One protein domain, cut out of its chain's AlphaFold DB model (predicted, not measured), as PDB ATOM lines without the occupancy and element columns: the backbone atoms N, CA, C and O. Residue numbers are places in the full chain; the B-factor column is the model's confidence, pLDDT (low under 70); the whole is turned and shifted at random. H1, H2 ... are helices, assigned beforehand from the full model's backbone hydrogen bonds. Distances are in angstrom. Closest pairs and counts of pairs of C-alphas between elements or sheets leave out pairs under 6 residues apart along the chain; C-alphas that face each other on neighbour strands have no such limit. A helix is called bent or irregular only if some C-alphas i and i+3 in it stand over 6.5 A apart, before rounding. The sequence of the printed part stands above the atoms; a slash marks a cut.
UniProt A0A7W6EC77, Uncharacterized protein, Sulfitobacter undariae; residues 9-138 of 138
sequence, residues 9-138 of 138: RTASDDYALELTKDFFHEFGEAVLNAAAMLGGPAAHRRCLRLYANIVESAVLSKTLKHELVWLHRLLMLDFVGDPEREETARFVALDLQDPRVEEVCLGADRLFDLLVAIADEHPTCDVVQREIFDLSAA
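AT A GLANCE: This is residues 9 to 138 of the 138 residues of an uncharacterized protein of Sulfitobacter undariae (UniProt A0A7W6EC77). H1a, H2 and H4 form a bundle; H1b folds back beside H1a, H5 packs on H2 and H4, and short H3 sits at one end. The printed part has 130 residues, 102 of them in five named helices, H1 to H5 in chain order; its class is all helix, and it is compact, with a radius of gyration of the C-alphas of 14.6 A and spans of 45 by 31 by 24 A.

HOW THE PARTS SIT: Start at H1, residues 9 to 56, assigned as one helix by its hydrogen bonds but bent: C-alphas 38 and 41 are 9.5 A apart. Its arms are H1a, residues 9 to 38, irregular with C-alphas 26 and 29 8.1 A apart, and H1b, residues 41 to 56. H1b and H2, residues 62 to 75, form a hairpin, closest C-alphas Leu 50 and Glu 67, 6.7 A. H3, residues 86 to 92, touches H1a at its residues 37 to 38 alone, closest C-alphas Glu 87 and Leu 38, 5.7 A. H4, residues 100 to 121, touches H1a, opposite ways at a shallow tilt of 17 degrees, closest C-alphas Ile 118 and Ala 16, 5.5 A. H5, residues 126 to 136, touches H2, closest C-alphas Val 127 and His 66, 6.4 A. Every O i to N i+4 pair is within hydrogen-bond range in H1b, H2, H3 and H4; 24 of 26 are in H1a, 6 of 7 in H5.

IN THESE COORDINATES: Find C-alpha 9 at (-17.991, -52.982, -22.108), where H1a begins its 35.8 A; H4 runs 31.5 A to C-alpha 121 at (-16.823, -45.404, -17.204).

THE WHOLE: The printed part has no cut and no long link; pLDDT is under 70 at residues 9 to 12 and 135 to 138.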
ATOM      1  N   ARG A   9     -17.567 -54.184 -21.382       62.41
ATOM      2  CA  ARG A   9     -17.991 -52.982 -22.108       62.41
ATOM      3  C   ARG A   9     -19.506 -52.825 -22.114       62.41
ATOM      4  O   ARG A   9     -19.984 -51.736 -21.853       62.41
ATOM      5  N   THR A  10     -20.246 -53.909 -22.345       64.62
ATOM      6  CA  THR A  10     -21.716 -53.872 -22.317       64.62
ATOM      7  C   THR A  10     -22.245 -53.534 -20.926       64.62
ATOM      8  O   THR A  10     -23.136 -52.711 -20.810       64.62
ATOM      9  N   ALA A  11     -21.649 -54.090 -19.864       67.19
ATOM     10  CA  ALA A  11     -22.063 -53.784 -18.494       67.19
ATOM     11  C   ALA A  11     -21.788 -52.320 -18.086       67.19
ATOM     12  O   ALA A  11     -22.586 -51.734 -17.364       67.19
ATOM     13  N   SER A  12     -20.678 -51.736 -18.550       68.19
ATOM     14  CA  SER A  12     -20.350 -50.321 -18.313       68.19
ATOM     15  C   SER A  12     -21.245 -49.383 -19.139       68.19
ATOM     16  O   SER A  12     -21.787 -48.420 -18.602       68.19
ATOM     17  N   ASP A  13     -21.504 -49.724 -20.410       73.00
ATOM     18  CA  ASP A  13     -22.441 -48.986 -21.267       73.00
ATOM     19  C   ASP A  13     -23.874 -48.984 -20.683       73.00
ATOM     20  O   ASP A  13     -24.566 -47.963 -20.764       73.00
ATOM     21  N   ASP A  14     -24.300 -50.099 -20.076       80.94
ATOM     22  CA  ASP A  14     -25.589 -50.231 -19.389       80.94
ATOM     23  C   ASP A  14     -25.629 -49.393 -18.095       80.94
ATOM     24  O   ASP A  14     -26.629 -48.733 -17.817       80.94
ATOM     25  N   TYR A  15     -24.533 -49.354 -17.327       88.75
ATOM     26  CA  TYR A  15     -24.448 -48.581 -16.084       88.75
ATOM     27  C   TYR A  15     -24.489 -47.064 -16.324       88.75
ATOM     28  O   TYR A  15     -25.260 -46.356 -15.679       88.75
ATOM     29  N   ALA A  16     -23.729 -46.559 -17.299       91.25
ATOM     30  CA  ALA A  16     -23.744 -45.139 -17.655       91.25
ATOM     31  C   ALA A  16     -25.122 -44.679 -18.161       91.25
ATOM     32  O   ALA A  16     -25.551 -43.551 -17.895       91.25
ATOM     33  N   LEU A  17     -25.831 -45.547 -18.890       94.19
ATOM     34  CA  LEU A  17     -27.204 -45.274 -19.297       94.19
ATOM     35  C   LEU A  17     -28.147 -45.204 -18.091       94.19
ATOM     36  O   LEU A  17     -28.986 -44.307 -18.054       94.19
ATOM     37  N   GLU A  18     -28.012 -46.111 -17.127       94.62
ATOM     38  CA  GLU A  18     -28.854 -46.115 -15.929       94.62
ATOM     39  C   GLU A  18     -28.637 -44.857 -15.083       94.62
ATOM     40  O   GLU A  18     -29.602 -44.167 -14.772       94.62
ATOM     41  N   LEU A  19     -27.381 -44.455 -14.855       95.19
ATOM     42  CA  LEU A  19     -27.060 -43.177 -14.204       95.19
ATOM     43  C   LEU A  19     -27.694 -41.982 -14.928       95.19
ATOM     44  O   LEU A  19     -28.194 -41.047 -14.304       95.19
ATOM     45  N   THR A  20     -27.697 -42.016 -16.263       96.38
ATOM     46  CA  THR A  20     -28.332 -40.968 -17.068       96.38
ATOM     47  C   THR A  20     -29.852 -40.967 -16.868       96.38
ATOM     48  O   THR A  20     -30.461 -39.901 -16.773       96.38
ATOM     49  N   LYS A  21     -30.489 -42.141 -16.799       97.12
ATOM     50  CA  LYS A  21     -31.932 -42.263 -16.547       97.12
ATOM     51  C   LYS A  21     -32.299 -41.763 -15.152       97.12
ATOM     52  O   LYS A  21     -33.249 -40.991 -15.047       97.12
ATOM     53  N   ASP A  22     -31.524 -42.126 -14.135       96.50
ATOM     54  CA  ASP A  22     -31.708 -41.664 -12.756       96.50
ATOM     55  C   ASP A  22     -31.611 -40.138 -12.662       96.50
ATOM     56  O   ASP A  22     -32.498 -39.491 -12.101       96.50
ATOM     57  N   PHE A  23     -30.609 -39.542 -13.315       96.62
ATOM     58  CA  PHE A  23     -30.476 -38.088 -13.397       96.62
ATOM     59  C   PHE A  23     -31.728 -37.424 -13.979       96.62
ATOM     60  O   PHE A  23     -32.251 -36.477 -13.397       96.62
ATOM     61  N   PHE A  24     -32.242 -37.904 -15.116       96.44
ATOM     62  CA  PHE A  24     -33.439 -37.301 -15.709       96.44
ATOM     63  C   PHE A  24     -34.721 -37.613 -14.935       96.44
ATOM     64  O   PHE A  24     -35.682 -36.853 -15.038       96.44
ATOM     65  N   HIS A  25     -34.765 -38.707 -14.180       95.56
ATOM     66  CA  HIS A  25     -35.871 -38.982 -13.272       95.56
ATOM     67  C   HIS A  25     -35.904 -37.967 -12.118       95.56
ATOM     68  O   HIS A  25     -36.978 -37.489 -11.763       95.56
ATOM     69  N   GLU A  26     -34.746 -37.607 -11.560       94.88
ATOM     70  CA  GLU A  26     -34.643 -36.674 -10.432       94.88
ATOM     71  C   GLU A  26     -34.692 -35.196 -10.859       94.88
ATOM     72  O   GLU A  26     -35.416 -34.403 -10.262       94.88
ATOM     73  N   PHE A  27     -33.973 -34.821 -11.920       94.44
ATOM     74  CA  PHE A  27     -33.764 -33.422 -12.328       94.44
ATOM     75  C   PHE A  27     -34.435 -33.047 -13.657       94.44
ATOM     76  O   PHE A  27     -34.303 -31.911 -14.118       94.44
ATOM     77  N   GLY A  28     -35.161 -33.965 -14.300       92.62
ATOM     78  CA  GLY A  28     -35.669 -33.772 -15.662       92.62
ATOM     79  C   GLY A  28     -36.570 -32.550 -15.834       92.62
ATOM     80  O   GLY A  28     -36.425 -31.824 -16.817       92.62
ATOM     81  N   GLU A  29     -37.464 -32.283 -14.878       92.88
ATOM     82  CA  GLU A  29     -38.338 -31.103 -14.920       92.88
ATOM     83  C   GLU A  29     -37.533 -29.799 -14.843       92.88
ATOM     84  O   GLU A  29     -37.694 -28.922 -15.696       92.88
ATOM     85  N   ALA A  30     -36.616 -29.698 -13.876       91.88
ATOM     86  CA  ALA A  30     -35.755 -28.531 -13.697       91.88
ATOM     87  C   ALA A  30     -34.912 -28.262 -14.953       91.88
ATOM     88  O   ALA A  30     -34.884 -27.145 -15.467       91.88
ATOM     89  N   VAL A  31     -34.302 -29.304 -15.522       94.31
ATOM     90  CA  VAL A  31     -33.466 -29.207 -16.728       94.31
ATOM     91  C   VAL A  31     -34.287 -28.820 -17.966       94.31
ATOM     92  O   VAL A  31     -33.844 -28.015 -18.788       94.31
ATOM     93  N   LEU A  32     -35.513 -29.332 -18.102       95.12
ATOM     94  CA  LEU A  32     -36.427 -28.947 -19.181       95.12
ATOM     95  C   LEU A  32     -36.858 -27.482 -19.083       95.12
ATOM     96  O   LEU A  32     -36.895 -26.779 -20.102       95.12
ATOM     97  N   ASN A  33     -37.173 -27.024 -17.872       92.75
ATOM     98  CA  ASN A  33     -37.515 -25.633 -17.593       92.75
ATOM     99  C   ASN A  33     -36.320 -24.716 -17.867       92.75
ATOM    100  O   ASN A  33     -36.471 -23.702 -18.549       92.75
ATOM    101  N   ALA A  34     -35.124 -25.119 -17.442       94.19
ATOM    102  CA  ALA A  34     -33.882 -24.409 -17.707       94.19
ATOM    103  C   ALA A  34     -33.609 -24.270 -19.211       94.19
ATOM    104  O   ALA A  34     -33.343 -23.171 -19.698       94.19
ATOM    105  N   ALA A  35     -33.768 -25.352 -19.981       96.44
ATOM    106  CA  ALA A  35     -33.596 -25.315 -21.430       96.44
ATOM    107  C   ALA A  35     -34.573 -24.335 -22.106       96.44
ATOM    108  O   ALA A  35     -34.184 -23.614 -23.025       96.44
ATOM    109  N   ALA A  36     -35.826 -24.263 -21.641       95.06
ATOM    110  CA  ALA A  36     -36.798 -23.282 -22.131       95.06
ATOM    111  C   ALA A  36     -36.428 -21.845 -21.743       95.06
ATOM    112  O   ALA A  36     -36.576 -20.926 -22.551       95.06
ATOM    113  N   MET A  37     -35.959 -21.655 -20.513       94.19
ATOM    114  CA  MET A  37     -35.599 -20.351 -19.974       94.19
ATOM    115  C   MET A  37     -34.399 -19.756 -20.714       94.19
ATOM    116  O   MET A  37     -34.469 -18.615 -21.164       94.19
ATOM    117  N   LEU A  38     -33.348 -20.556 -20.915       95.00
ATOM    118  CA  LEU A  38     -32.074 -20.113 -21.483       95.00
ATOM    119  C   LEU A  38     -32.045 -20.154 -23.014       95.00
ATOM    120  O   LEU A  38     -31.552 -19.224 -23.641       95.00
ATOM    121  N   GLY A  39     -32.592 -21.202 -23.634       94.81
ATOM    122  CA  GLY A  39     -32.521 -21.417 -25.089       94.81
ATOM    123  C   GLY A  39     -33.872 -21.426 -25.803       94.81
ATOM    124  O   GLY A  39     -33.952 -21.732 -26.995       94.81
ATOM    125  N   GLY A  40     -34.956 -21.136 -25.085       95.38
ATOM    126  CA  GLY A  40     -36.279 -20.974 -25.670       95.38
ATOM    127  C   GLY A  40     -36.958 -22.262 -26.134       95.38
ATOM    128  O   GLY A  40     -36.538 -23.379 -25.817       95.38
ATOM    129  N   PRO A  41     -38.049 -22.131 -26.914       95.88
ATOM    130  CA  PRO A  41     -38.848 -23.268 -27.358       95.88
ATOM    131  C   PRO A  41     -38.055 -24.296 -28.173       95.88
ATOM    132  O   PRO A  41     -38.378 -25.483 -28.147       95.88
ATOM    133  N   ALA A  42     -37.040 -23.857 -28.923       95.88
ATOM    134  CA  ALA A  42     -36.195 -24.754 -29.703       95.88
ATOM    135  C   ALA A  42     -35.315 -25.629 -28.799       95.88
ATOM    136  O   ALA A  42     -35.306 -26.853 -28.971       95.88
ATOM    137  N   ALA A  43     -34.646 -25.032 -27.809       97.12
ATOM    138  CA  ALA A  43     -33.847 -25.768 -26.836       97.12
ATOM    139  C   ALA A  43     -34.709 -26.684 -25.961       97.12
ATOM    140  O   ALA A  43     -34.360 -27.848 -25.777       97.12
ATOM    141  N   HIS A  44     -35.885 -26.224 -25.524       97.62
ATOM    142  CA  HIS A  44     -36.828 -27.056 -24.774       97.62
ATOM    143  C   HIS A  44     -37.241 -28.314 -25.554       97.62
ATOM    144  O   HIS A  44     -37.128 -29.431 -25.053       97.62
ATOM    145  N   ARG A  45     -37.636 -28.168 -26.830       98.12
ATOM    146  CA  ARG A  45     -37.958 -29.319 -27.695       98.12
ATOM    147  C   ARG A  45     -36.764 -30.245 -27.911       98.12
ATOM    148  O   ARG A  45     -36.945 -31.453 -28.048       98.12
ATOM    149  N   ARG A  46     -35.548 -29.696 -27.988       97.94
ATOM    150  CA  ARG A  46     -34.323 -30.496 -28.101       97.94
ATOM    151  C   ARG A  46     -34.068 -31.313 -26.837       97.94
ATOM    152  O   ARG A  46     -33.832 -32.509 -26.962       97.94
ATOM    153  N   CYS A  47     -34.226 -30.710 -25.663       97.88
ATOM    154  CA  CYS A  47     -34.117 -31.394 -24.379       97.88
ATOM    155  C   CYS A  47     -35.196 -32.481 -24.205       97.88
ATOM    156  O   CYS A  47     -34.877 -33.596 -23.804       97.88
ATOM    157  N   LEU A  48     -36.448 -32.223 -24.604       97.56
ATOM    158  CA  LEU A  48     -37.511 -33.241 -24.592       97.56
ATOM    159  C   LEU A  48     -37.172 -34.451 -25.469       97.56
ATOM    160  O   LEU A  48     -37.368 -35.590 -25.053       97.56
ATOM    161  N   ARG A  49     -36.649 -34.220 -26.680       98.12
ATOM    162  CA  ARG A  49     -36.206 -35.317 -27.553       98.12
ATOM    163  C   ARG A  49     -35.044 -36.094 -26.948       98.12
ATOM    164  O   ARG A  49     -35.015 -37.310 -27.080       98.12
ATOM    165  N   LEU A  50     -34.086 -35.407 -26.326       98.06
ATOM    166  CA  LEU A  50     -32.981 -36.057 -25.626       98.06
ATOM    167  C   LEU A  50     -33.512 -36.986 -24.531       98.06
ATOM    168  O   LEU A  50     -33.174 -38.166 -24.533       98.06
ATOM    169  N   TYR A  51     -34.395 -36.477 -23.669       96.88
ATOM    170  CA  TYR A  51     -35.026 -37.261 -22.610       96.88
ATOM    171  C   TYR A  51     -35.759 -38.491 -23.163       96.88
ATOM    172  O   TYR A  51     -35.484 -39.611 -22.737       96.88
ATOM    173  N   ALA A  52     -36.622 -38.305 -24.167       97.19
ATOM    174  CA  ALA A  52     -37.350 -39.407 -24.796       97.19
ATOM    175  C   ALA A  52     -36.400 -40.476 -25.362       97.19
ATOM    176  O   ALA A  52     -36.565 -41.664 -25.094       97.19
ATOM    177  N   ASN A  53     -35.347 -40.056 -26.070       97.44
ATOM    178  CA  ASN A  53     -34.375 -40.988 -26.631       97.44
ATOM    179  C   ASN A  53     -33.598 -41.750 -25.546       97.44
ATOM    180  O   ASN A  53     -33.258 -42.910 -25.761       97.44
ATOM    181  N   ILE A  54     -33.289 -41.130 -24.402       96.50
ATOM    182  CA  ILE A  54     -32.608 -41.795 -23.277       96.50
ATOM    183  C   ILE A  54     -33.496 -42.886 -22.681       96.50
ATOM    184  O   ILE A  54     -33.025 -44.001 -22.457       96.50
ATOM    185  N   VAL A  55     -34.780 -42.587 -22.472       94.75
ATOM    186  CA  VAL A  55     -35.757 -43.544 -21.935       94.75
ATOM    187  C   VAL A  55     -35.905 -44.760 -22.854       94.75
ATOM    188  O   VAL A  55     -35.922 -45.892 -22.375       94.75
ATOM    189  N   GLU A  56     -35.961 -44.539 -24.168       95.31
ATOM    190  CA  GLU A  56     -36.137 -45.599 -25.171       95.31
ATOM    191  C   GLU A  56     -34.850 -46.382 -25.486       95.31
ATOM    192  O   GLU A  56     -34.901 -47.449 -26.105       95.31
ATOM    193  N   SER A  57     -33.686 -45.871 -25.086       94.19
ATOM    194  CA  SER A  57     -32.404 -46.484 -25.423       94.19
ATOM    195  C   SER A  57     -32.073 -47.682 -24.536       94.19
ATOM    196  O   SER A  57     -32.374 -47.715 -23.342       94.19
ATOM    197  N   ALA A  58     -31.386 -48.655 -25.140       90.75
ATOM    198  CA  ALA A  58     -30.747 -49.771 -24.441       90.75
ATOM    199  C   ALA A  58     -29.269 -49.503 -24.121       90.75
ATOM    200  O   ALA A  58     -28.725 -50.136 -23.234       90.75
ATOM    201  N   VAL A  59     -28.624 -48.570 -24.835       90.88
ATOM    202  CA  VAL A  59     -27.219 -48.184 -24.620       90.88
ATOM    203  C   VAL A  59     -27.037 -46.676 -24.764       90.88
ATOM    204  O   VAL A  59     -27.701 -46.034 -25.587       90.88
ATOM    205  N   LEU A  60     -26.090 -46.099 -24.021       92.94
ATOM    206  CA  LEU A  60     -25.766 -44.678 -24.125       92.94
ATOM    207  C   LEU A  60     -24.885 -44.394 -25.358       92.94
ATOM    208  O   LEU A  60     -23.652 -44.412 -25.309       92.94
ATOM    209  N   SER A  61     -25.531 -44.132 -26.495       92.31
ATOM    210  CA  SER A  61     -24.839 -43.887 -27.768       92.31
ATOM    211  C   SER A  61     -23.969 -42.618 -27.765       92.31
ATOM    212  O   SER A  61     -24.203 -41.673 -27.009       92.31
ATOM    213  N   LYS A  62     -22.996 -42.543 -28.689       91.44
ATOM    214  CA  LYS A  62     -22.159 -41.340 -28.889       91.44
ATOM    215  C   LYS A  62     -23.000 -40.085 -29.172       91.44
ATOM    216  O   LYS A  62     -22.660 -39.005 -28.700       91.44
ATOM    217  N   THR A  63     -24.108 -40.228 -29.901       94.38
ATOM    218  CA  THR A  63     -25.037 -39.123 -30.183       94.38
ATOM    219  C   THR A  63     -25.698 -38.606 -28.909       94.38
ATOM    220  O   THR A  63     -25.750 -37.399 -28.708       94.38
ATOM    221  N   LEU A  64     -26.151 -39.497 -28.021       96.00
ATOM    222  CA  LEU A  64     -26.755 -39.090 -26.747       96.00
ATOM    223  C   LEU A  64     -25.742 -38.386 -25.845       96.00
ATOM    224  O   LEU A  64     -26.070 -37.362 -25.260       96.00
ATOM    225  N   LYS A  65     -24.489 -38.854 -25.817       95.31
ATOM    226  CA  LYS A  65     -23.400 -38.173 -25.098       95.31
ATOM    227  C   LYS A  65     -23.160 -36.755 -25.619       95.31
ATOM    228  O   LYS A  65     -23.005 -35.836 -24.826       95.31
ATOM    229  N   HIS A  66     -23.189 -36.549 -26.937       95.56
ATOM    230  CA  HIS A  66     -23.103 -35.203 -27.515       95.56
ATOM    231  C   HIS A  66     -24.283 -34.308 -27.128       95.56
ATOM    232  O   HIS A  66     -24.091 -33.115 -26.913       95.56
ATOM    233  N   GLU A  67     -25.492 -34.859 -27.054       97.69
ATOM    234  CA  GLU A  67     -26.669 -34.098 -26.638       97.69
ATOM    235  C   GLU A  67     -26.631 -33.747 -25.141       97.69
ATOM    236  O   GLU A  67     -27.004 -32.631 -24.790       97.69
ATOM    237  N   LEU A  68     -26.117 -34.635 -24.280       97.12
ATOM    238  CA  LEU A  68     -25.854 -34.336 -22.864       97.12
ATOM    239  C   LEU A  68     -24.832 -33.203 -22.712       97.12
ATOM    240  O   LEU A  68     -25.068 -32.258 -21.967       97.12
ATOM    241  N   VAL A  69     -23.737 -33.255 -23.477       96.19
ATOM    242  CA  VAL A  69     -22.735 -32.178 -23.517       96.19
ATOM    243  C   VAL A  69     -23.351 -30.870 -24.016       96.19
ATOM    244  O   VAL A  69     -23.158 -29.827 -23.407       96.19
ATOM    245  N   TRP A  70     -24.145 -30.895 -25.091       97.12
ATOM    246  CA  TRP A  70     -24.842 -29.693 -25.563       97.12
ATOM    247  C   TRP A  70     -25.742 -29.085 -24.481       97.12
ATOM    248  O   TRP A  70     -25.771 -27.863 -24.332       97.12
ATOM    249  N   LEU A  71     -26.473 -29.926 -23.746       97.38
ATOM    250  CA  LEU A  71     -27.351 -29.483 -22.671       97.38
ATOM    251  C   LEU A  71     -26.548 -28.834 -21.545       97.38
ATOM    252  O   LEU A  71     -26.893 -27.735 -21.129       97.38
ATOM    253  N   HIS A  72     -25.451 -29.462 -21.124       95.88
ATOM    254  CA  HIS A  72     -24.541 -28.902 -20.127       95.88
ATOM    255  C   HIS A  72     -24.040 -27.512 -20.534       95.88
ATOM    256  O   HIS A  72     -24.223 -26.547 -19.798       95.88
ATOM    257  N   ARG A  73     -23.541 -27.371 -21.764       94.75
ATOM    258  CA  ARG A  73     -23.080 -26.087 -22.314       94.75
ATOM    259  C   ARG A  73     -24.173 -25.020 -22.368       94.75
ATOM    260  O   ARG A  73     -23.900 -23.846 -22.140       94.75
ATOM    261  N   LEU A  74     -25.419 -25.407 -22.654       96.00
ATOM    262  CA  LEU A  74     -26.550 -24.481 -22.579       96.00
ATOM    263  C   LEU A  74     -26.749 -23.965 -21.150       96.00
ATOM    264  O   LEU A  74     -26.926 -22.761 -20.974       96.00
ATOM    265  N   LEU A  75     -26.725 -24.857 -20.153       94.50
ATOM    266  CA  LEU A  75     -26.907 -24.492 -18.745       94.50
ATOM    267  C   LEU A  75     -25.745 -23.644 -18.209       94.50
ATOM    268  O   LEU A  75     -25.979 -22.722 -17.435       94.50
ATOM    269  N   MET A  76     -24.528 -23.892 -18.695       92.94
ATOM    270  CA  MET A  76     -23.324 -23.111 -18.379       92.94
ATOM    271  C   MET A  76     -23.194 -21.807 -19.176       92.94
ATOM    272  O   MET A  76     -22.213 -21.087 -19.024       92.94
ATOM    273  N   LEU A  77     -24.202 -21.463 -19.987       93.44
ATOM    274  CA  LEU A  77     -24.273 -20.212 -20.748       93.44
ATOM    275  C   LEU A  77     -23.180 -20.042 -21.820       93.44
ATOM    276  O   LEU A  77     -22.989 -18.936 -22.320       93.44
ATOM    277  N   ASP A  78     -22.549 -21.124 -22.284       93.56
ATOM    278  CA  ASP A  78     -21.526 -21.120 -23.353       93.56
ATOM    279  C   ASP A  78     -21.994 -20.490 -24.673       93.56
ATOM    280  O   ASP A  78     -21.215 -20.181 -25.577       93.56
ATOM    281  N   PHE A  79     -23.306 -20.392 -24.836       93.12
ATOM    282  CA  PHE A  79     -23.963 -19.891 -26.029       93.12
ATOM    283  C   PHE A  79     -24.287 -18.396 -25.968       93.12
ATOM    284  O   PHE A  79     -24.760 -17.845 -26.963       93.12
ATOM    285  N   VAL A  80     -24.007 -17.746 -24.839       93.81
ATOM    286  CA  VAL A  80     -24.201 -16.312 -24.612       93.81
ATOM    287  C   VAL A  80     -22.968 -15.529 -25.072       93.81
ATOM    288  O   VAL A  80     -21.832 -15.954 -24.882       93.81
ATOM    289  N   GLY A  81     -23.189 -14.355 -25.667       89.62
ATOM    290  CA  GLY A  81     -22.126 -13.403 -26.024       89.62
ATOM    291  C   GLY A  81     -22.244 -12.841 -27.439       89.62
ATOM    292  O   GLY A  81     -21.704 -11.774 -27.720       89.62
ATOM    293  N   ASP A  82     -22.998 -13.514 -28.309       92.38
ATOM    294  CA  ASP A  82     -23.382 -13.004 -29.626       92.38
ATOM    295  C   ASP A  82     -24.778 -12.353 -29.546       92.38
ATOM    296  O   ASP A  82     -25.745 -13.065 -29.257       92.38
ATOM    297  N   PRO A  83     -24.921 -11.035 -29.782       90.12
ATOM    298  CA  PRO A  83     -26.205 -10.334 -29.705       90.12
ATOM    299  C   PRO A  83     -27.303 -10.886 -30.623       90.12
ATOM    300  O   PRO A  83     -28.479 -10.720 -30.310       90.12
ATOM    301  N   GLU A  84     -26.943 -11.548 -31.725       92.38
ATOM    302  CA  GLU A  84     -27.908 -12.101 -32.686       92.38
ATOM    303  C   GLU A  84     -28.466 -13.467 -32.251       92.38
ATOM    304  O   GLU A  84     -29.380 -14.011 -32.878       92.38
ATOM    305  N   ARG A  85     -27.929 -14.047 -31.171       91.62
ATOM    306  CA  ARG A  85     -28.370 -15.339 -30.645       91.62
ATOM    307  C   ARG A  85     -29.529 -15.205 -29.671       91.62
ATOM    308  O   ARG A  85     -29.542 -14.345 -28.789       91.62
ATOM    309  N   GLU A  86     -30.468 -16.144 -29.779       93.25
ATOM    310  CA  GLU A  86     -31.614 -16.235 -28.871       93.25
ATOM    311  C   GLU A  86     -31.165 -16.398 -27.411       93.25
ATOM    312  O   GLU A  86     -31.745 -15.776 -26.522       93.25
ATOM    313  N   GLU A  87     -30.105 -17.172 -27.161       95.38
ATOM    314  CA  GLU A  87     -29.566 -17.398 -25.818       95.38
ATOM    315  C   GLU A  87     -29.073 -16.098 -25.166       95.38
ATOM    316  O   GLU A  87     -29.349 -15.853 -23.992       95.38
ATOM    317  N   THR A  88     -28.421 -15.214 -25.931       95.12
ATOM    318  CA  THR A  88     -27.958 -13.911 -25.429       95.12
ATOM    319  C   THR A  88     -29.131 -13.010 -25.064       95.12
ATOM    320  O   THR A  88     -29.142 -12.422 -23.984       95.12
ATOM    321  N   ALA A  89     -30.146 -12.922 -25.927       94.31
ATOM    322  CA  ALA A  89     -31.333 -12.117 -25.652       94.31
ATOM    323  C   ALA A  89     -32.086 -12.609 -24.402       94.31
ATOM    324  O   ALA A  89     -32.553 -11.801 -23.597       94.31
ATOM    325  N   ARG A  90     -32.175 -13.931 -24.212       93.75
ATOM    326  CA  ARG A  90     -32.820 -14.545 -23.042       93.75
ATOM    327  C   ARG A  90     -32.026 -14.352 -21.765       93.75
ATOM    328  O   ARG A  90     -32.624 -14.010 -20.753       93.75
ATOM    329  N   PHE A  91     -30.708 -14.512 -21.822       93.12
ATOM    330  CA  PHE A  91     -29.841 -14.254 -20.679       93.12
ATOM    331  C   PHE A  91     -29.930 -12.794 -20.217       93.12
ATOM    332  O   PHE A  91     -30.060 -12.537 -19.027       93.12
ATOM    333  N   VAL A  92     -29.958 -11.832 -21.148       93.38
ATOM    334  CA  VAL A  92     -30.152 -10.405 -20.819       93.38
ATOM    335  C   VAL A  92     -31.503 -10.145 -20.143       93.38
ATOM    336  O   VAL A  92     -31.607  -9.259 -19.298       93.38
ATOM    337  N   ALA A  93     -32.538 -10.904 -20.506       92.38
ATOM    338  CA  ALA A  93     -33.871 -10.798 -19.919       92.38
ATOM    339  C   ALA A  93     -34.060 -11.642 -18.642       92.38
ATOM    340  O   ALA A  93     -35.151 -11.620 -18.069       92.38
ATOM    341  N   LEU A  94     -33.046 -12.403 -18.218       91.31
ATOM    342  CA  LEU A  94     -33.136 -13.310 -17.081       91.31
ATOM    343  C   LEU A  94     -33.197 -12.523 -15.768       91.31
ATOM    344  O   LEU A  94     -32.337 -11.689 -15.486       91.31
ATOM    345  N   ASP A  95     -34.196 -12.825 -14.939       90.62
ATOM    346  CA  ASP A  95     -34.256 -12.317 -13.571       90.62
ATOM    347  C   ASP A  95     -33.455 -13.237 -12.644       90.62
ATOM    348  O   ASP A  95     -33.846 -14.373 -12.386       90.62
ATOM    349  N   LEU A  96     -32.328 -12.743 -12.127       87.56
ATOM    350  CA  LEU A  96     -31.466 -13.494 -11.208       87.56
ATOM    351  C   LEU A  96     -32.103 -13.724  -9.829       87.56
ATOM    352  O   LEU A  96     -31.556 -14.481  -9.034       87.56
ATOM    353  N   GLN A  97     -33.204 -13.040  -9.507       91.31
ATOM    354  CA  GLN A  97     -33.970 -13.264  -8.276       91.31
ATOM    355  C   GLN A  97     -35.091 -14.293  -8.460       91.31
ATOM    356  O   GLN A  97     -35.788 -14.614  -7.497       91.31
ATOM    357  N   ASP A  98     -35.276 -14.810  -9.675       89.69
ATOM    358  CA  ASP A  98     -36.216 -15.888  -9.934       89.69
ATOM    359  C   ASP A  98     -35.741 -17.172  -9.226       89.69
ATOM    360  O   ASP A  98     -34.639 -17.649  -9.514       89.69
ATOM    361  N   PRO A  99     -36.551 -17.776  -8.336       87.38
ATOM    362  CA  PRO A  99     -36.181 -19.000  -7.623       87.38
ATOM    363  C   PRO A  99     -35.778 -20.159  -8.542       87.38
ATOM    364  O   PRO A  99     -34.989 -21.016  -8.156       87.38
ATOM    365  N   ARG A 100     -36.270 -20.171  -9.786       88.00
ATOM    366  CA  ARG A 100     -35.931 -21.199 -10.779       88.00
ATOM    367  C   ARG A 100     -34.459 -21.166 -11.187       88.00
ATOM    368  O   ARG A 100     -33.953 -22.170 -11.675       88.00
ATOM    369  N   VAL A 101     -33.762 -20.042 -11.000       89.94
ATOM    370  CA  VAL A 101     -32.324 -19.927 -11.297       89.94
ATOM    371  C   VAL A 101     -31.505 -20.856 -10.403       89.94
ATOM    372  O   VAL A 101     -30.570 -21.484 -10.889       89.94
ATOM    373  N   GLU A 102     -31.881 -21.015  -9.132       90.06
ATOM    374  CA  GLU A 102     -31.202 -21.942  -8.220       90.06
ATOM    375  C   GLU A 102     -31.342 -23.396  -8.694       90.06
ATOM    376  O   GLU A 102     -30.358 -24.133  -8.740       90.06
ATOM    377  N   GLU A 103     -32.542 -23.785  -9.134       88.62
ATOM    378  CA  GLU A 103     -32.794 -25.116  -9.703       88.62
ATOM    379  C   GLU A 103     -31.977 -25.359 -10.979       88.62
ATOM    380  O   GLU A 103     -31.480 -26.464 -11.197       88.62
ATOM    381  N   VAL A 104     -31.799 -24.327 -11.811       89.50
ATOM    382  CA  VAL A 104     -30.955 -24.391 -13.013       89.50
ATOM    383  C   VAL A 104     -29.492 -24.612 -12.649       89.50
ATOM    384  O   VAL A 104     -28.861 -25.488 -13.237       89.50
ATOM    385  N   CYS A 105     -28.959 -23.854 -11.686       91.12
ATOM    386  CA  CYS A 105     -27.581 -24.013 -11.226       91.12
ATOM    387  C   CYS A 105     -27.347 -25.417 -10.656       91.12
ATOM    388  O   CYS A 105     -26.416 -26.098 -11.073       91.12
ATOM    389  N   LEU A 106     -28.247 -25.895  -9.790       91.44
ATOM    390  CA  LEU A 106     -28.164 -27.251  -9.250       91.44
ATOM    391  C   LEU A 106     -28.234 -28.312 -10.358       91.44
ATOM    392  O   LEU A 106     -27.472 -29.275 -10.344       91.44
ATOM    393  N   GLY A 107     -29.132 -28.143 -11.330       92.25
ATOM    394  CA  GLY A 107     -29.246 -29.045 -12.475       92.25
ATOM    395  C   GLY A 107     -27.986 -29.064 -13.346       92.25
ATOM    396  O   GLY A 107     -27.611 -30.127 -13.837       92.25
ATOM    397  N   ALA A 108     -27.319 -27.917 -13.510       92.38
ATOM    398  CA  ALA A 108     -26.050 -27.812 -14.224       92.38
ATOM    399  C   ALA A 108     -24.935 -28.577 -13.498       92.38
ATOM    400  O   ALA A 108     -24.292 -29.428 -14.113       92.38
ATOM    401  N   ASP A 109     -24.785 -28.359 -12.188       92.69
ATOM    402  CA  ASP A 109     -23.788 -29.048 -11.357       92.69
ATOM    403  C   ASP A 109     -23.999 -30.569 -11.380       92.69
ATOM    404  O   ASP A 109     -23.068 -31.345 -11.595       92.69
ATOM    405  N   ARG A 110     -25.250 -31.021 -11.238       95.19
ATOM    406  CA  ARG A 110     -25.589 -32.452 -11.287       95.19
ATOM    407  C   ARG A 110     -25.383 -33.069 -12.661       95.19
ATOM    408  O   ARG A 110     -25.008 -34.237 -12.758       95.19
ATOM    409  N   LEU A 111     -25.608 -32.302 -13.725       95.56
ATOM    410  CA  LEU A 111     -25.306 -32.754 -15.076       95.56
ATOM    411  C   LEU A 111     -23.792 -32.873 -15.286       95.56
ATOM    412  O   LEU A 111     -23.351 -33.822 -15.926       95.56
ATOM    413  N   PHE A 112     -22.997 -31.962 -14.724       94.19
ATOM    414  CA  PHE A 112     -21.541 -32.069 -14.746       94.19
ATOM    415  C   PHE A 112     -21.048 -33.323 -14.007       94.19
ATOM    416  O   PHE A 112     -20.288 -34.100 -14.586       94.19
ATOM    417  N   ASP A 113     -21.549 -33.582 -12.792       94.31
ATOM    418  CA  ASP A 113     -21.250 -34.808 -12.030       94.31
ATOM    419  C   ASP A 113     -21.545 -36.072 -12.863       94.31
ATOM    420  O   ASP A 113     -20.733 -37.000 -12.929       94.31
ATOM    421  N   LEU A 114     -22.692 -36.097 -13.556       95.25
ATOM    422  CA  LEU A 114     -23.065 -37.191 -14.453       95.25
ATOM    423  C   LEU A 114     -22.082 -37.336 -15.625       95.25
ATOM    424  O   LEU A 114     -21.692 -38.454 -15.965       95.25
ATOM    425  N   LEU A 115     -21.681 -36.233 -16.264       94.69
ATOM    426  CA  LEU A 115     -20.710 -36.264 -17.360       94.69
ATOM    427  C   LEU A 115     -19.364 -36.828 -16.888       94.69
ATOM    428  O   LEU A 115     -18.791 -37.668 -17.583       94.69
ATOM    429  N   VAL A 116     -18.894 -36.447 -15.696       92.75
ATOM    430  CA  VAL A 116     -17.688 -37.023 -15.079       92.75
ATOM    431  C   VAL A 116     -17.834 -38.532 -14.895       92.75
ATOM    432  O   VAL A 116     -16.985 -39.282 -15.376       92.75
ATOM    433  N   ALA A 117     -18.946 -39.000 -14.322       92.19
ATOM    434  CA  ALA A 117     -19.196 -40.431 -14.144       92.19
ATOM    435  C   ALA A 117     -19.219 -41.201 -15.481       92.19
ATOM    436  O   ALA A 117     -18.612 -42.264 -15.607       92.19
ATOM    437  N   ILE A 118     -19.854 -40.646 -16.522       91.50
ATOM    438  CA  ILE A 118     -19.854 -41.239 -17.871       91.50
ATOM    439  C   ILE A 118     -18.432 -41.301 -18.449       91.50
ATOM    440  O   ILE A 118     -18.087 -42.244 -19.164       91.50
ATOM    441  N   ALA A 119     -17.608 -40.286 -18.198       89.94
ATOM    442  CA  ALA A 119     -16.248 -40.220 -18.716       89.94
ATOM    443  C   ALA A 119     -15.303 -41.206 -18.020       89.94
ATOM    444  O   ALA A 119     -14.450 -41.783 -18.700       89.94
ATOM    445  N   ASP A 120     -15.483 -41.424 -16.717       88.38
ATOM    446  CA  ASP A 120     -14.750 -42.420 -15.931       88.38
ATOM    447  C   ASP A 120     -15.083 -43.849 -16.382       88.38
ATOM    448  O   ASP A 120     -14.187 -44.677 -16.553       88.38
ATOM    449  N   GLU A 121     -16.360 -44.120 -16.664       85.81
ATOM    450  CA  GLU A 121     -16.823 -45.404 -17.204       85.81
ATOM    451  C   GLU A 121     -16.338 -45.638 -18.650       85.81
ATOM    452  O   GLU A 121     -15.999 -46.755 -19.047       85.81
ATOM    453  N   HIS A 122     -16.230 -44.575 -19.457       82.94
ATOM    454  CA  HIS A 122     -15.817 -44.654 -20.862       82.94
ATOM    455  C   HIS A 122     -14.581 -43.779 -21.137       82.94
ATOM    456  O   HIS A 122     -14.671 -42.815 -21.907       82.94
ATOM    457  N   PRO A 123     -13.387 -44.140 -20.631       75.06
ATOM    458  CA  PRO A 123     -12.190 -43.293 -20.701       75.06
ATOM    459  C   PRO A 123     -11.688 -43.047 -22.132       75.06
ATOM    460  O   PRO A 123     -10.939 -42.111 -22.392       75.06
ATOM    461  N   THR A 124     -12.109 -43.868 -23.099       79.38
ATOM    462  CA  THR A 124     -11.806 -43.668 -24.526       79.38
ATOM    463  C   THR A 124     -12.827 -42.782 -25.253       79.38
ATOM    464  O   THR A 124     -12.716 -42.600 -26.465       79.38
ATOM    465  N   CYS A 125     -13.867 -42.292 -24.571       78.50
ATOM    466  CA  CYS A 125     -14.887 -41.428 -25.157       78.50
ATOM    467  C   CYS A 125     -14.420 -39.969 -25.164       78.50
ATOM    468  O   CYS A 125     -14.518 -39.256 -24.171       78.50
ATOM    469  N   ASP A 126     -13.969 -39.515 -26.329       83.12
ATOM    470  CA  ASP A 126     -13.489 -38.155 -26.582       83.12
ATOM    471  C   ASP A 126     -14.529 -37.055 -26.319       83.12
ATOM    472  O   ASP A 126     -14.169 -35.947 -25.936       83.12
ATOM    473  N   VAL A 127     -15.814 -37.358 -26.518       83.88
ATOM    474  CA  VAL A 127     -16.912 -36.382 -26.427       83.88
ATOM    475  C   VAL A 127     -17.015 -35.759 -25.044       83.88
ATOM    476  O   VAL A 127     -17.043 -34.540 -24.925       83.88
ATOM    477  N   VAL A 128     -17.089 -36.605 -24.019       83.00
ATOM    478  CA  VAL A 128     -17.331 -36.164 -22.644       83.00
ATOM    479  C   VAL A 128     -16.020 -35.749 -21.979       83.00
ATOM    480  O   VAL A 128     -15.974 -34.748 -21.277       83.00
ATOM    481  N   GLN A 129     -14.928 -36.449 -22.294       80.50
ATOM    482  CA  GLN A 129     -13.582 -36.106 -21.827       80.50
ATOM    483  C   GLN A 129     -13.166 -34.689 -22.241       80.50
ATOM    484  O   GLN A 129     -12.586 -33.958 -21.444       80.50
ATOM    485  N   ARG A 130     -13.484 -34.276 -23.476       77.75
ATOM    486  CA  ARG A 130     -13.189 -32.919 -23.942       77.75
ATOM    487  C   ARG A 130     -13.956 -31.859 -23.157       77.75
ATOM    488  O   ARG A 130     -13.353 -30.876 -22.754       77.75
ATOM    489  N   GLU A 131     -15.247 -32.086 -22.933       83.75
ATOM    490  CA  GLU A 131     -16.089 -31.172 -22.157       83.75
ATOM    491  C   GLU A 131     -15.544 -30.985 -20.734       83.75
ATOM    492  O   GLU A 131     -15.343 -29.861 -20.288       83.75
ATOM    493  N   ILE A 132     -15.217 -32.083 -20.044       80.56
ATOM    494  CA  ILE A 132     -14.662 -32.036 -18.681       80.56
ATOM    495  C   ILE A 132     -13.319 -31.304 -18.651       80.56
ATOM    496  O   ILE A 132     -13.060 -30.515 -17.742       80.56
ATOM    497  N   PHE A 133     -12.456 -31.555 -19.639       73.50
ATOM    498  CA  PHE A 133     -11.157 -30.899 -19.720       73.50
ATOM    499  C   PHE A 133     -11.295 -29.380 -19.884       73.50
ATOM    500  O   PHE A 133     -10.639 -28.640 -19.150       73.50
ATOM    501  N   ASP A 134     -12.167 -28.930 -20.792       72.25
ATOM    502  CA  ASP A 134     -12.395 -27.507 -21.067       72.25
ATOM    503  C   ASP A 134     -12.903 -26.766 -19.807       72.25
ATOM    504  O   ASP A 134     -12.492 -25.634 -19.558       72.25
ATOM    505  N   LEU A 135     -13.699 -27.429 -18.958       63.47
ATOM    506  CA  LEU A 135     -14.201 -26.878 -17.688       63.47
ATOM    507  C   LEU A 135     -13.165 -26.893 -16.559       63.47
ATOM    508  O   LEU A 135     -13.125 -25.971 -15.756       63.47
ATOM    509  N   SER A 136     -12.293 -27.905 -16.499       59.81
ATOM    510  CA  SER A 136     -11.205 -27.956 -15.506       59.81
ATOM    511  C   SER A 136     -10.126 -26.884 -15.716       59.81
ATOM    512  O   SER A 136      -9.307 -26.640 -14.829       59.81
ATOM    513  N   ALA A 137     -10.098 -26.286 -16.909       55.06
ATOM    514  CA  ALA A 137      -9.137 -25.272 -17.318       55.06
ATOM    515  C   ALA A 137      -9.669 -23.830 -17.207       55.06
ATOM    516  O   ALA A 137      -8.885 -22.898 -17.417       55.06
ATOM    517  N   ALA A 138     -10.965 -23.654 -16.919       50.44
ATOM    518  CA  ALA A 138     -11.644 -22.365 -16.761       50.44
ATOM    519  C   ALA A 138     -11.638 -21.894 -15.296       50.44
ATOM    520  O   ALA A 138     -11.528 -20.662 -15.093       50.44
TER     521      ALA A 138